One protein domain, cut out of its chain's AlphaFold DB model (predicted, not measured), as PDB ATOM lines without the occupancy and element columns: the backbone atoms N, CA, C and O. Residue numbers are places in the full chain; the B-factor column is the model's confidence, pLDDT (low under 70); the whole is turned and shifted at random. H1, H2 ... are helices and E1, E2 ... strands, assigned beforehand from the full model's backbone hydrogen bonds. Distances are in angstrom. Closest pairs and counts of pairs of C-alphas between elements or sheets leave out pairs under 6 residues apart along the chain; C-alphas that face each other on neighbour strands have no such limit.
ATOM      1  N   ALA A  14     115.775 -57.006  53.573       93.44
ATOM      2  CA  ALA A  14     117.049 -56.846  52.872       93.44
ATOM      3  C   ALA A  14     117.185 -55.506  52.121       93.44
ATOM      4  O   ALA A  14     118.266 -54.917  52.126       93.44
ATOM      5  N   ASP A  15     116.110 -55.000  51.511       93.62
ATOM      6  CA  ASP A  15     116.136 -53.727  50.778       93.62
ATOM      7  C   ASP A  15     116.238 -52.548  51.750       93.62
ATOM      8  O   ASP A  15     117.035 -51.634  51.547       93.62
ATOM      9  N   LEU A  16     115.514 -52.615  52.874       94.31
ATOM     10  CA  LEU A  16     115.621 -51.622  53.944       94.31
ATOM     11  C   LEU A  16     117.022 -51.610  54.568       94.31
ATOM     12  O   LEU A  16     117.584 -50.540  54.776       94.31
ATOM     13  N   ILE A  17     117.627 -52.775  54.815       96.19
ATOM     14  CA  ILE A  17     119.009 -52.848  55.316       96.19
ATOM     15  C   ILE A  17     119.981 -52.210  54.317       96.19
ATOM     16  O   ILE A  17     120.826 -51.410  54.715       96.19
ATOM     17  N   ARG A  18     119.850 -52.513  53.019       96.06
ATOM     18  CA  ARG A  18     120.690 -51.912  51.973       96.06
ATOM     19  C   ARG A  18     120.552 -50.391  51.953       96.06
ATOM     20  O   ARG A  18     121.561 -49.691  51.969       96.06
ATOM     21  N   SER A  19     119.319 -49.897  51.982       95.50
ATOM     22  CA  SER A  19     119.024 -48.466  52.017       95.50
ATOM     23  C   SER A  19     119.607 -47.788  53.264       95.50
ATOM     24  O   SER A  19     120.193 -46.713  53.159       95.50
ATOM     25  N   ALA A  20     119.538 -48.436  54.432       96.62
ATOM     26  CA  ALA A  20     120.123 -47.925  55.673       96.62
ATOM     27  C   ALA A  20     121.661 -47.859  55.636       96.62
ATOM     28  O   ALA A  20     122.242 -46.922  56.187       96.62
ATOM     29  N   VAL A  21     122.322 -48.817  54.970       97.00
ATOM     30  CA  VAL A  21     123.777 -48.778  54.724       97.00
ATOM     31  C   VAL A  21     124.134 -47.610  53.804       97.00
ATOM     32  O   VAL A  21     125.062 -46.864  54.103       97.00
ATOM     33  N   VAL A  22     123.378 -47.404  52.719       96.56
ATOM     34  CA  VAL A  22     123.573 -46.264  51.801       96.56
ATOM     35  C   VAL A  22     123.387 -44.927  52.524       96.56
ATOM     36  O   VAL A  22     124.163 -44.002  52.305       96.56
ATOM     37  N   ALA A  23     122.411 -44.844  53.429       95.75
ATOM     38  CA  ALA A  23     122.166 -43.674  54.270       95.75
ATOM     39  C   ALA A  23     123.231 -43.455  55.369       95.75
ATOM     40  O   ALA A  23     123.172 -42.455  56.080       95.75
ATOM     41  N   GLY A  24     124.179 -44.383  55.555       97.25
ATOM     42  CA  GLY A  24     125.206 -44.301  56.598       97.25
ATOM     43  C   GLY A  24     124.678 -44.491  58.025       97.25
ATOM     44  O   GLY A  24     125.341 -44.092  58.979       97.25
ATOM     45  N   LEU A  25     123.490 -45.083  58.193       96.88
ATOM     46  CA  LEU A  25     122.883 -45.331  59.509       96.88
ATOM     47  C   LEU A  25     123.462 -46.566  60.205       96.88
ATOM     48  O   LEU A  25     123.419 -46.663  61.429       96.88
ATOM     49  N   ILE A  26     123.948 -47.513  59.405       97.75
ATOM     50  CA  ILE A  26     124.572 -48.773  59.811       97.75
ATOM     51  C   ILE A  26     125.683 -49.122  58.817       97.75
ATOM     52  O   ILE A  26     125.708 -48.646  57.682       97.75
ATOM     53  N   THR A  27     126.579 -50.007  59.222       97.81
ATOM     54  CA  THR A  27     127.676 -50.537  58.413       97.81
ATOM     55  C   THR A  27     127.388 -51.968  57.967       97.81
ATOM     56  O   THR A  27     126.676 -52.724  58.631       97.81
ATOM     57  N   SER A  28     128.007 -52.404  56.866       96.88
ATOM     58  CA  SER A  28     127.936 -53.811  56.440       96.88
ATOM     59  C   SER A  28     128.504 -54.776  57.491       96.88
ATOM     60  O   SER A  28     128.066 -55.922  57.564       96.88
ATOM     61  N   PHE A  29     129.444 -54.315  58.324       97.25
ATOM     62  CA  PHE A  29     129.997 -55.098  59.427       97.25
ATOM     63  C   PHE A  29     128.950 -55.376  60.515       97.25
ATOM     64  O   PHE A  29     128.795 -56.521  60.925       97.25
ATOM     65  N   GLU A  30     128.185 -54.367  60.942       97.88
ATOM     66  CA  GLU A  30     127.110 -54.542  61.935       97.88
ATOM     67  C   GLU A  30     126.017 -55.493  61.434       97.88
ATOM     68  O   GLU A  30     125.487 -56.297  62.204       97.88
ATOM     69  N   VAL A  31     125.715 -55.449  60.131       96.75
ATOM     70  CA  VAL A  31     124.798 -56.400  59.488       96.75
ATOM     71  C   VAL A  31     125.366 -57.821  59.543       96.75
ATOM     72  O   VAL A  31     124.672 -58.733  59.986       96.75
ATOM     73  N   ALA A  32     126.632 -58.014  59.152       96.44
ATOM     74  CA  ALA A  32     127.292 -59.322  59.184       96.44
ATOM     75  C   ALA A  32     127.417 -59.894  60.610       96.44
ATOM     76  O   ALA A  32     127.337 -61.105  60.799       96.44
ATOM     77  N   ALA A  33     127.558 -59.026  61.614       97.00
ATOM     78  CA  ALA A  33     127.595 -59.393  63.026       97.00
ATOM     79  C   ALA A  33     126.209 -59.712  63.627       97.00
ATOM     80  O   ALA A  33     126.121 -60.038  64.809       97.00
ATOM     81  N   GLY A  34     125.118 -59.588  62.857       96.38
ATOM     82  CA  GLY A  34     123.754 -59.810  63.348       96.38
ATOM     83  C   GLY A  34     123.275 -58.754  64.352       96.38
ATOM     84  O   GLY A  34     122.336 -58.999  65.106       96.38
ATOM     85  N   ALA A  35     123.912 -57.578  64.387       97.44
ATOM     86  CA  ALA A  35     123.564 -56.493  65.305       97.44
ATOM     87  C   ALA A  35     122.341 -55.679  64.851       97.44
ATOM     88  O   ALA A  35     121.778 -54.919  65.644       97.44
ATOM     89  N   VAL A  36     121.957 -55.818  63.580       97.38
ATOM     90  CA  VAL A  36     120.905 -55.039  62.926       97.38
ATOM     91  C   VAL A  36     119.628 -55.860  62.811       97.38
ATOM     92  O   VAL A  36     119.640 -56.975  62.293       97.38
ATOM     93  N   VAL A  37     118.510 -55.275  63.237       96.69
ATOM     94  CA  VAL A  37     117.170 -55.854  63.087       96.69
ATOM     95  C   VAL A  37     116.252 -54.817  62.443       96.69
ATOM     96  O   VAL A  37     116.245 -53.653  62.843       96.69
ATOM     97  N   VAL A  38     115.467 -55.239  61.449       95.62
ATOM     98  CA  VAL A  38     114.408 -54.420  60.844       95.62
ATOM     99  C   VAL A  38     113.052 -55.040  61.163       95.62
ATOM    100  O   VAL A  38     112.784 -56.178  60.780       95.62
ATOM    101  N   GLU A  39     112.196 -54.283  61.848       94.44
ATOM    102  CA  GLU A  39     110.838 -54.691  62.227       94.44
ATOM    103  C   GLU A  39     109.810 -53.703  61.670       94.44
ATOM    104  O   GLU A  39     109.644 -52.591  62.179       94.44
ATOM    105  N   GLY A  40     109.114 -54.094  60.599       91.19
ATOM    106  CA  GLY A  40     108.258 -53.168  59.854       91.19
ATOM    107  C   GLY A  40     109.090 -52.011  59.298       91.19
ATOM    108  O   GLY A  40     110.042 -52.237  58.560       91.19
ATOM    109  N   SER A  41     108.768 -50.773  59.684       91.88
ATOM    110  CA  SER A  41     109.562 -49.588  59.324       91.88
ATOM    111  C   SER A  41     110.698 -49.276  60.303       91.88
ATOM    112  O   SER A  41     111.425 -48.307  60.113       91.88
ATOM    113  N   ARG A  42     110.856 -50.035  61.388       94.94
ATOM    114  CA  ARG A  42     111.787 -49.709  62.470       94.94
ATOM    115  C   ARG A  42     113.154 -50.336  62.227       94.94
ATOM    116  O   ARG A  42     113.249 -51.556  62.144       94.94
ATOM    117  N   LEU A  43     114.206 -49.519  62.207       96.81
ATOM    118  CA  LEU A  43     115.597 -49.976  62.194       96.81
ATOM    119  C   LEU A  43     116.163 -49.976  63.611       96.81
ATOM    120  O   LEU A  43     116.138 -48.957  64.313       96.81
ATOM    121  N   MET A  44     116.676 -51.127  64.029       97.69
ATOM    122  CA  MET A  44     117.266 -51.344  65.342       97.69
ATOM    123  C   MET A  44     118.725 -51.771  65.212       97.69
ATOM    124  O   MET A  44     119.050 -52.627  64.395       97.69
ATOM    125  N   LEU A  45     119.578 -51.208  66.064       97.75
ATOM    126  CA  LEU A  45     120.984 -51.568  66.217       97.75
ATOM    127  C   LEU A  45     121.225 -51.942  67.681       97.75
ATOM    128  O   LEU A  45     120.904 -51.165  68.584       97.75
ATOM    129  N   HIS A  46     121.728 -53.152  67.928       96.81
ATOM    130  CA  HIS A  46     121.925 -53.705  69.276       96.81
ATOM    131  C   HIS A  46     120.668 -53.599  70.164       96.81
ATOM    132  O   HIS A  46     120.727 -53.195  71.326       96.81
ATOM    133  N   GLY A  47     119.497 -53.897  69.593       95.94
ATOM    134  CA  GLY A  47     118.211 -53.839  70.299       95.94
ATOM    135  C   GLY A  47     117.653 -52.428  70.529       95.94
ATOM    136  O   GLY A  47     116.568 -52.289  71.093       95.94
ATOM    137  N   ARG A  48     118.340 -51.368  70.085       95.56
ATOM    138  CA  ARG A  48     117.888 -49.974  70.219       95.56
ATOM    139  C   ARG A  48     117.394 -49.446  68.883       95.56
ATOM    140  O   ARG A  48     118.075 -49.585  67.876       95.56
ATOM    141  N   THR A  49     116.230 -48.809  68.867       96.19
ATOM    142  CA  THR A  49     115.730 -48.140  67.660       96.19
ATOM    143  C   THR A  49     116.581 -46.918  67.335       96.19
ATOM    144  O   THR A  49     116.733 -46.044  68.187       96.19
ATOM    145  N   ILE A  50     117.108 -46.859  66.110       97.38
ATOM    146  CA  ILE A  50     117.959 -45.757  65.637       97.38
ATOM    147  C   ILE A  50     117.304 -44.935  64.524       97.38
ATOM    148  O   ILE A  50     117.589 -43.748  64.406       97.38
ATOM    149  N   ALA A  51     116.389 -45.522  63.747       96.81
ATOM    150  CA  ALA A  51     115.675 -44.815  62.690       96.81
ATOM    151  C   ALA A  51     114.349 -45.498  62.322       96.81
ATOM    152  O   ALA A  51     114.103 -46.660  62.662       96.81
ATOM    153  N   TYR A  52     113.511 -44.762  61.597       94.81
ATOM    154  CA  TYR A  52     112.266 -45.234  61.005       94.81
ATOM    155  C   TYR A  52     112.283 -44.981  59.497       94.81
ATOM    156  O   TYR A  52     112.470 -43.844  59.063       94.81
ATOM    157  N   ALA A  53     112.086 -46.033  58.709       93.94
ATOM    158  CA  ALA A  53     111.965 -45.976  57.262       93.94
ATOM    159  C   ALA A  53     110.639 -45.331  56.842       93.94
ATOM    160  O   ALA A  53     109.589 -45.541  57.460       93.94
ATOM    161  N   ARG A  54     110.683 -44.588  55.741       88.56
ATOM    162  CA  ARG A  54     109.535 -43.993  55.061       88.56
ATOM    163  C   ARG A  54     109.696 -44.219  53.570       88.56
ATOM    164  O   ARG A  54     110.695 -43.825  52.990       88.56
ATOM    165  N   HIS A  55     108.695 -44.812  52.943       84.56
ATOM    166  CA  HIS A  55     108.700 -45.020  51.498       84.56
ATOM    167  C   HIS A  55     108.102 -43.800  50.805       84.56
ATOM    168  O   HIS A  55     107.031 -43.387  51.216       84.56
ATOM    169  N   GLY A  56     108.737 -43.250  49.771       68.69
ATOM    170  CA  GLY A  56     108.278 -42.065  49.033       68.69
ATOM    171  C   GLY A  56     107.202 -42.336  47.972       68.69
ATOM    172  O   GLY A  56     106.528 -41.411  47.513       68.69
ATOM    173  N   LEU A  57     106.986 -43.598  47.590       54.44
ATOM    174  CA  LEU A  57     106.088 -43.948  46.488       54.44
ATOM    175  C   LEU A  57     104.607 -43.773  46.872       54.44
ATOM    176  O   LEU A  57     104.087 -44.431  47.772       54.44
ATOM    177  N   GLY A  58     103.910 -42.883  46.155       56.72
ATOM    178  CA  GLY A  58     102.444 -42.748  46.194       56.72
ATOM    179  C   GLY A  58     101.884 -41.720  47.179       56.72
ATOM    180  O   GLY A  58     100.695 -41.745  47.499       56.72
ATOM    181  N   TRP A  59     102.714 -40.808  47.681       53.09
ATOM    182  CA  TRP A  59     102.296 -39.857  48.705       53.09
ATOM    183  C   TRP A  59     101.479 -38.747  48.055       53.09
ATOM    184  O   TRP A  59     102.034 -37.863  47.416       53.09
ATOM    185  N   THR A  60     100.155 -38.780  48.197       59.31
ATOM    186  CA  THR A  60      99.289 -37.661  47.796       59.31
ATOM    187  C   THR A  60      98.894 -36.833  49.015       59.31
ATOM    188  O   THR A  60      98.451 -37.379  50.028       59.31
ATOM    189  N   GLY A  61      99.002 -35.506  48.919       72.12
ATOM    190  CA  GLY A  61      98.496 -34.585  49.939       72.12
ATOM    191  C   GLY A  61      99.312 -34.587  51.236       72.12
ATOM    192  O   GLY A  61     100.498 -34.276  51.223       72.12
ATOM    193  N   ALA A  62      98.666 -34.904  52.366       68.25
ATOM    194  CA  ALA A  62      99.231 -34.751  53.715       68.25
ATOM    195  C   ALA A  62     100.551 -35.507  53.928       68.25
ATOM    196  O   ALA A  62     101.414 -35.032  54.659       68.25
ATOM    197  N   ALA A  63     100.732 -36.640  53.247       72.75
ATOM    198  CA  ALA A  63     101.937 -37.443  53.366       72.75
ATOM    199  C   ALA A  63     103.188 -36.664  52.896       72.75
ATOM    200  O   ALA A  63     104.189 -36.638  53.605       72.75
ATOM    201  N   GLN A  64     103.120 -35.914  51.788       83.19
ATOM    202  CA  GLN A  64     104.267 -35.137  51.278       83.19
ATOM    203  C   GLN A  64     104.692 -33.983  52.192       83.19
ATOM    204  O   GLN A  64     105.788 -33.446  52.035       83.19
ATOM    205  N   ARG A  65     103.838 -33.576  53.137       89.00
ATOM    206  CA  ARG A  65     104.110 -32.411  53.975       89.00
ATOM    207  C   ARG A  65     105.248 -32.670  54.951       89.00
ATOM    208  O   ARG A  65     106.130 -31.834  55.117       89.00
ATOM    209  N   GLU A  66     105.234 -33.837  55.575       91.50
ATOM    210  CA  GLU A  66     106.135 -34.135  56.678       91.50
ATOM    211  C   GLU A  66     107.623 -34.111  56.285       91.50
ATOM    212  O   GLU A  66     108.383 -33.451  56.992       91.50
ATOM    213  N   PRO A  67     108.070 -34.719  55.163       90.56
ATOM    214  CA  PRO A  67     109.466 -34.604  54.729       90.56
ATOM    215  C   PRO A  67     109.900 -33.156  54.470       90.56
ATOM    216  O   PRO A  67     111.031 -32.782  54.778       90.56
ATOM    217  N   VAL A  68     109.005 -32.315  53.939       92.38
ATOM    218  CA  VAL A  68     109.299 -30.891  53.714       92.38
ATOM    219  C   VAL A  68     109.445 -30.155  55.048       92.38
ATOM    220  O   VAL A  68     110.378 -29.370  55.203       92.38
ATOM    221  N   CYS A  69     108.586 -30.445  56.028       94.81
ATOM    222  CA  CYS A  69     108.696 -29.895  57.380       94.81
ATOM    223  C   CYS A  69     109.984 -30.340  58.082       94.81
ATOM    224  O   CYS A  69     110.678 -29.501  58.646       94.81
ATOM    225  N   LEU A  70     110.340 -31.627  58.010       94.56
ATOM    226  CA  LEU A  70     111.578 -32.154  58.599       94.56
ATOM    227  C   LEU A  70     112.815 -31.475  58.002       94.56
ATOM    228  O   LEU A  70     113.704 -31.070  58.745       94.56
ATOM    229  N   ARG A  71     112.854 -31.272  56.678       93.19
ATOM    230  CA  ARG A  71     113.940 -30.520  56.028       93.19
ATOM    231  C   ARG A  71     113.954 -29.048  56.437       93.19
ATOM    232  O   ARG A  71     115.015 -28.526  56.761       93.19
ATOM    233  N   GLY A  72     112.795 -28.389  56.446       94.00
ATOM    234  CA  GLY A  72     112.675 -26.972  56.805       94.00
ATOM    235  C   GLY A  72     113.023 -26.669  58.266       94.00
ATOM    236  O   GLY A  72     113.455 -25.564  58.575       94.00
ATOM    237  N   LEU A  73     112.868 -27.657  59.147       95.88
ATOM    238  CA  LEU A  73     113.190 -27.580  60.573       95.88
ATOM    239  C   LEU A  73     114.491 -28.319  60.932       95.88
ATOM    240  O   LEU A  73     114.824 -28.436  62.115       95.88
ATOM    241  N   SER A  74     115.232 -28.808  59.935       93.38
ATOM    242  CA  SER A  74     116.520 -29.466  60.143       93.38
ATOM    243  C   SER A  74     117.508 -28.511  60.816       93.38
ATOM    244  O   SER A  74     117.489 -27.302  60.578       93.38
ATOM    245  N   GLY A  75     118.333 -29.031  61.723       93.75
ATOM    246  CA  GLY A  75     119.260 -28.229  62.526       93.75
ATOM    247  C   GLY A  75     118.622 -27.430  63.671       93.75
ATOM    248  O   GLY A  75     119.347 -26.912  64.515       93.75
ATOM    249  N   SER A  76     117.285 -27.367  63.783       95.56
ATOM    250  CA  SER A  76     116.628 -26.726  64.939       95.56
ATOM    251  C   SER A  76     116.819 -27.502  66.249       95.56
ATOM    252  O   SER A  76     116.634 -26.952  67.333       95.56
ATOM    253  N   GLY A  77     117.122 -28.803  66.163       96.25
ATOM    254  CA  GLY A  77     117.160 -29.716  67.307       96.25
ATOM    255  C   GLY A  77     115.793 -30.010  67.942       96.25
ATOM    256  O   GLY A  77     115.748 -30.730  68.947       96.25
ATOM    257  N   LEU A  78     114.699 -29.478  67.373       97.50
ATOM    258  CA  LEU A  78     113.322 -29.622  67.863       97.50
ATOM    259  C   LEU A  78     112.600 -30.837  67.282       97.50
ATOM    260  O   LEU A  78     111.655 -31.324  67.893       97.50
ATOM    261  N   VAL A  79     113.018 -31.314  66.113       97.44
ATOM    262  CA  VAL A  79     112.369 -32.397  65.364       97.44
ATOM    263  C   VAL A  79     113.400 -33.454  64.954       97.44
ATOM    264  O   VAL A  79     114.599 -33.172  65.014       97.44
ATOM    265  N   PRO A  80     112.976 -34.671  64.567       96.75
ATOM    266  CA  PRO A  80     113.870 -35.661  63.988       96.75
ATOM    267  C   PRO A  80     114.594 -35.140  62.749       96.75
ATOM    268  O   PRO A  80     114.025 -34.390  61.957       96.75
ATOM    269  N   GLU A  81     115.822 -35.595  62.541       95.31
ATOM    270  CA  GLU A  81     116.504 -35.392  61.266       95.31
ATOM    271  C   GLU A  81     116.025 -36.427  60.249       95.31
ATOM    272  O   GLU A  81     115.680 -37.561  60.603       95.31
ATOM    273  N   SER A  82     116.001 -36.023  58.980       94.00
ATOM    274  CA  SER A  82     115.714 -36.914  57.863       94.00
ATOM    275  C   SER A  82     116.989 -37.162  57.069       94.00
ATOM    276  O   SER A  82     117.720 -36.219  56.768       94.00
ATOM    277  N   VAL A  83     117.239 -38.426  56.737       94.44
ATOM    278  CA  VAL A  83     118.399 -38.874  55.965       94.44
ATOM    279  C   VAL A  83     117.889 -39.657  54.764       94.44
ATOM    280  O   VAL A  83     117.096 -40.581  54.926       94.44
ATOM    281  N   SER A  84     118.319 -39.295  53.561       93.31
ATOM    282  CA  SER A  84     117.918 -40.015  52.350       93.31
ATOM    283  C   SER A  84     118.702 -41.322  52.215       93.31
ATOM    284  O   SER A  84     119.922 -41.333  52.377       93.31
ATOM    285  N   GLY A  85     117.996 -42.421  51.941       90.44
ATOM    286  CA  GLY A  85     118.580 -43.723  51.612       90.44
ATOM    287  C   GLY A  85     118.520 -44.025  50.111       90.44
ATOM    288  O   GLY A  85     118.493 -43.114  49.284       90.44
ATOM    289  N   SER A  86     118.510 -45.313  49.751       90.94
ATOM    290  CA  SER A  86     118.263 -45.788  48.377       90.94
ATOM    291  C   SER A  86     116.786 -46.126  48.131       90.94
ATOM    292  O   SER A  86     116.022 -46.291  49.085       90.94
ATOM    293  N   ASP A  87     116.412 -46.276  46.854       84.31
ATOM    294  CA  ASP A  87     115.148 -46.889  46.404       84.31
ATOM    295  C   ASP A  87     113.878 -46.205  46.941       84.31
ATOM    296  O   ASP A  87     112.950 -46.857  47.421       84.31
ATOM    297  N   ASP A  88     113.854 -44.870  46.884       86.25
ATOM    298  CA  ASP A  88     112.767 -44.020  47.389       86.25
ATOM    299  C   ASP A  88     112.482 -44.193  48.893       86.25
ATOM    300  O   ASP A  88     111.371 -43.923  49.355       86.25
ATOM    301  N   VAL A  89     113.463 -44.644  49.680       90.62
ATOM    302  CA  VAL A  89     113.350 -44.723  51.141       90.62
ATOM    303  C   VAL A  89     114.046 -43.529  51.786       90.62
ATOM    304  O   VAL A  89     115.265 -43.383  51.716       90.62
ATOM    305  N   ASP A  90     113.267 -42.709  52.484       92.12
ATOM    306  CA  ASP A  90     113.774 -41.713  53.421       92.12
ATOM    307  C   ASP A  90     113.766 -42.293  54.838       92.12
ATOM    308  O   ASP A  90     112.816 -42.947  55.272       92.12
ATOM    309  N   TRP A  91     114.810 -42.012  55.599       94.88
ATOM    310  CA  TRP A  91     114.916 -42.381  57.001       94.88
ATOM    311  C   TRP A  91     114.646 -41.175  57.888       94.88
ATOM    312  O   TRP A  91     115.021 -40.046  57.570       94.88
ATOM    313  N   VAL A  92     114.006 -41.418  59.027       95.69
ATOM    314  CA  VAL A  92     113.819 -40.435  60.095       95.69
ATOM    315  C   VAL A  92     114.513 -40.944  61.345       95.69
ATOM    316  O   VAL A  92     114.182 -42.026  61.834       95.69
ATOM    317  N   LEU A  93     115.475 -40.180  61.862       96.81
ATOM    318  CA  LEU A  93     116.259 -40.592  63.022       96.81
ATOM    319  C   LEU A  93     115.379 -40.720  64.267       96.81
ATOM    320  O   LEU A  93     114.531 -39.871  64.555       96.81
ATOM    321  N   ALA A  94     115.598 -41.782  65.037       95.94
ATOM    322  CA  ALA A  94     114.930 -41.955  66.311       95.94
ATOM    323  C   ALA A  94     115.443 -40.911  67.310       95.94
ATOM    324  O   ALA A  94     116.647 -40.724  67.490       95.94
ATOM    325  N   LEU A  95     114.518 -40.236  67.987       95.56
ATOM    326  CA  LEU A  95     114.859 -39.278  69.028       95.56
ATOM    327  C   LEU A  95     114.902 -39.967  70.400       95.56
ATOM    328  O   LEU A  95     114.008 -40.756  70.709       95.56
TER     329      LEU A  95
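AT A GLANCE: This is residues 14 to 95 of the 336 residues of the protein "APH domain-containing protein" of Microlunatus phosphovorus (strain ATCC 700054 / DSM 10555 / JCM 9379 / NBRC 101784 / NCIMB 13414 / VKM Ac-1990 / NM-1) (UniProt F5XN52). A strongly twisted sheet of five strands curls round the helix H1 on one face, while H3 packs over the E5 and E4 part of the opposite face with its residues 67 to 71. The short H2 sits by the E1 edge and only grazes the sheet, and residues 58 to 63 stick out free. The printed part has 82 residues with three named helices and five named strands, in the order H1, H2, E1, E2, E3, H3, E4, E5. The sheet's order is E1, E2, E3, E5, E4, antiparallel throughout, and the class is mixed, helices and strands. The whole is compact, with a radius of gyration of the C-alphas of 12.9 A and spans of 39 by 29 by 18 A.

IN THESE COORDINATES: Find C-alpha 14 at (117.049, -56.846, 52.872); from there H1 runs through residues 14 to 22, 12.5 A long. Next come H2, residues 28 to 32, then E1, residues 36 to 39, and E2, residues 42 to 45. E3, residues 48 to 55, is the longest strand, 21.4 A from C-alpha 48 at (117.888, -49.974, 70.219). H3 follows at residues 62 to 72, 15.8 A long. E4 is residues 82 to 84, and E5, residues 89 to 93, is 12.9 A long and ends at C-alpha 93, (116.259, -40.592, 63.022).

HOW THE PARTS SIT: Start with E1, E2 and E3, a meander, each strand the antiparallel neighbour of the one before; N 37 and O 44 are 2.9 A apart, and N 43 and O 51 are 2.9 A apart. E5 is antiparallel to E3, with N 54 and O 90 at 2.7 A. E4 and E5 form a hairpin, with N 91 and O 83 at 2.8 A. E3, H3 and E4 make a split strand-helix-strand unit, two strands running the same way with E5 between them, and its crossover is right-handed. H1 is on the sheet; its closest C-alphas to E5 are those of Ser 19 and Val 89, 6.9 A. H3 is on the opposite face, at a height over the sheet of 10.6 A; the closest C-alphas of H3 and E4 are those of Leu 70 and Ser 82, 6.3 A. H1 and H3 are apart. Each O i to N i+4 pair is within hydrogen-bond range in H1 and H2, and 4 of 7 are in H3.

THE WHOLE: The two C-alphas farthest apart are those of Ala 33 and Gly 61, 40.4 A. The printed part has no cut, and no link is long. The mean pLDDT of the printed part is 91.5; look for values under 70 at residues 56 to 60 and residue 62.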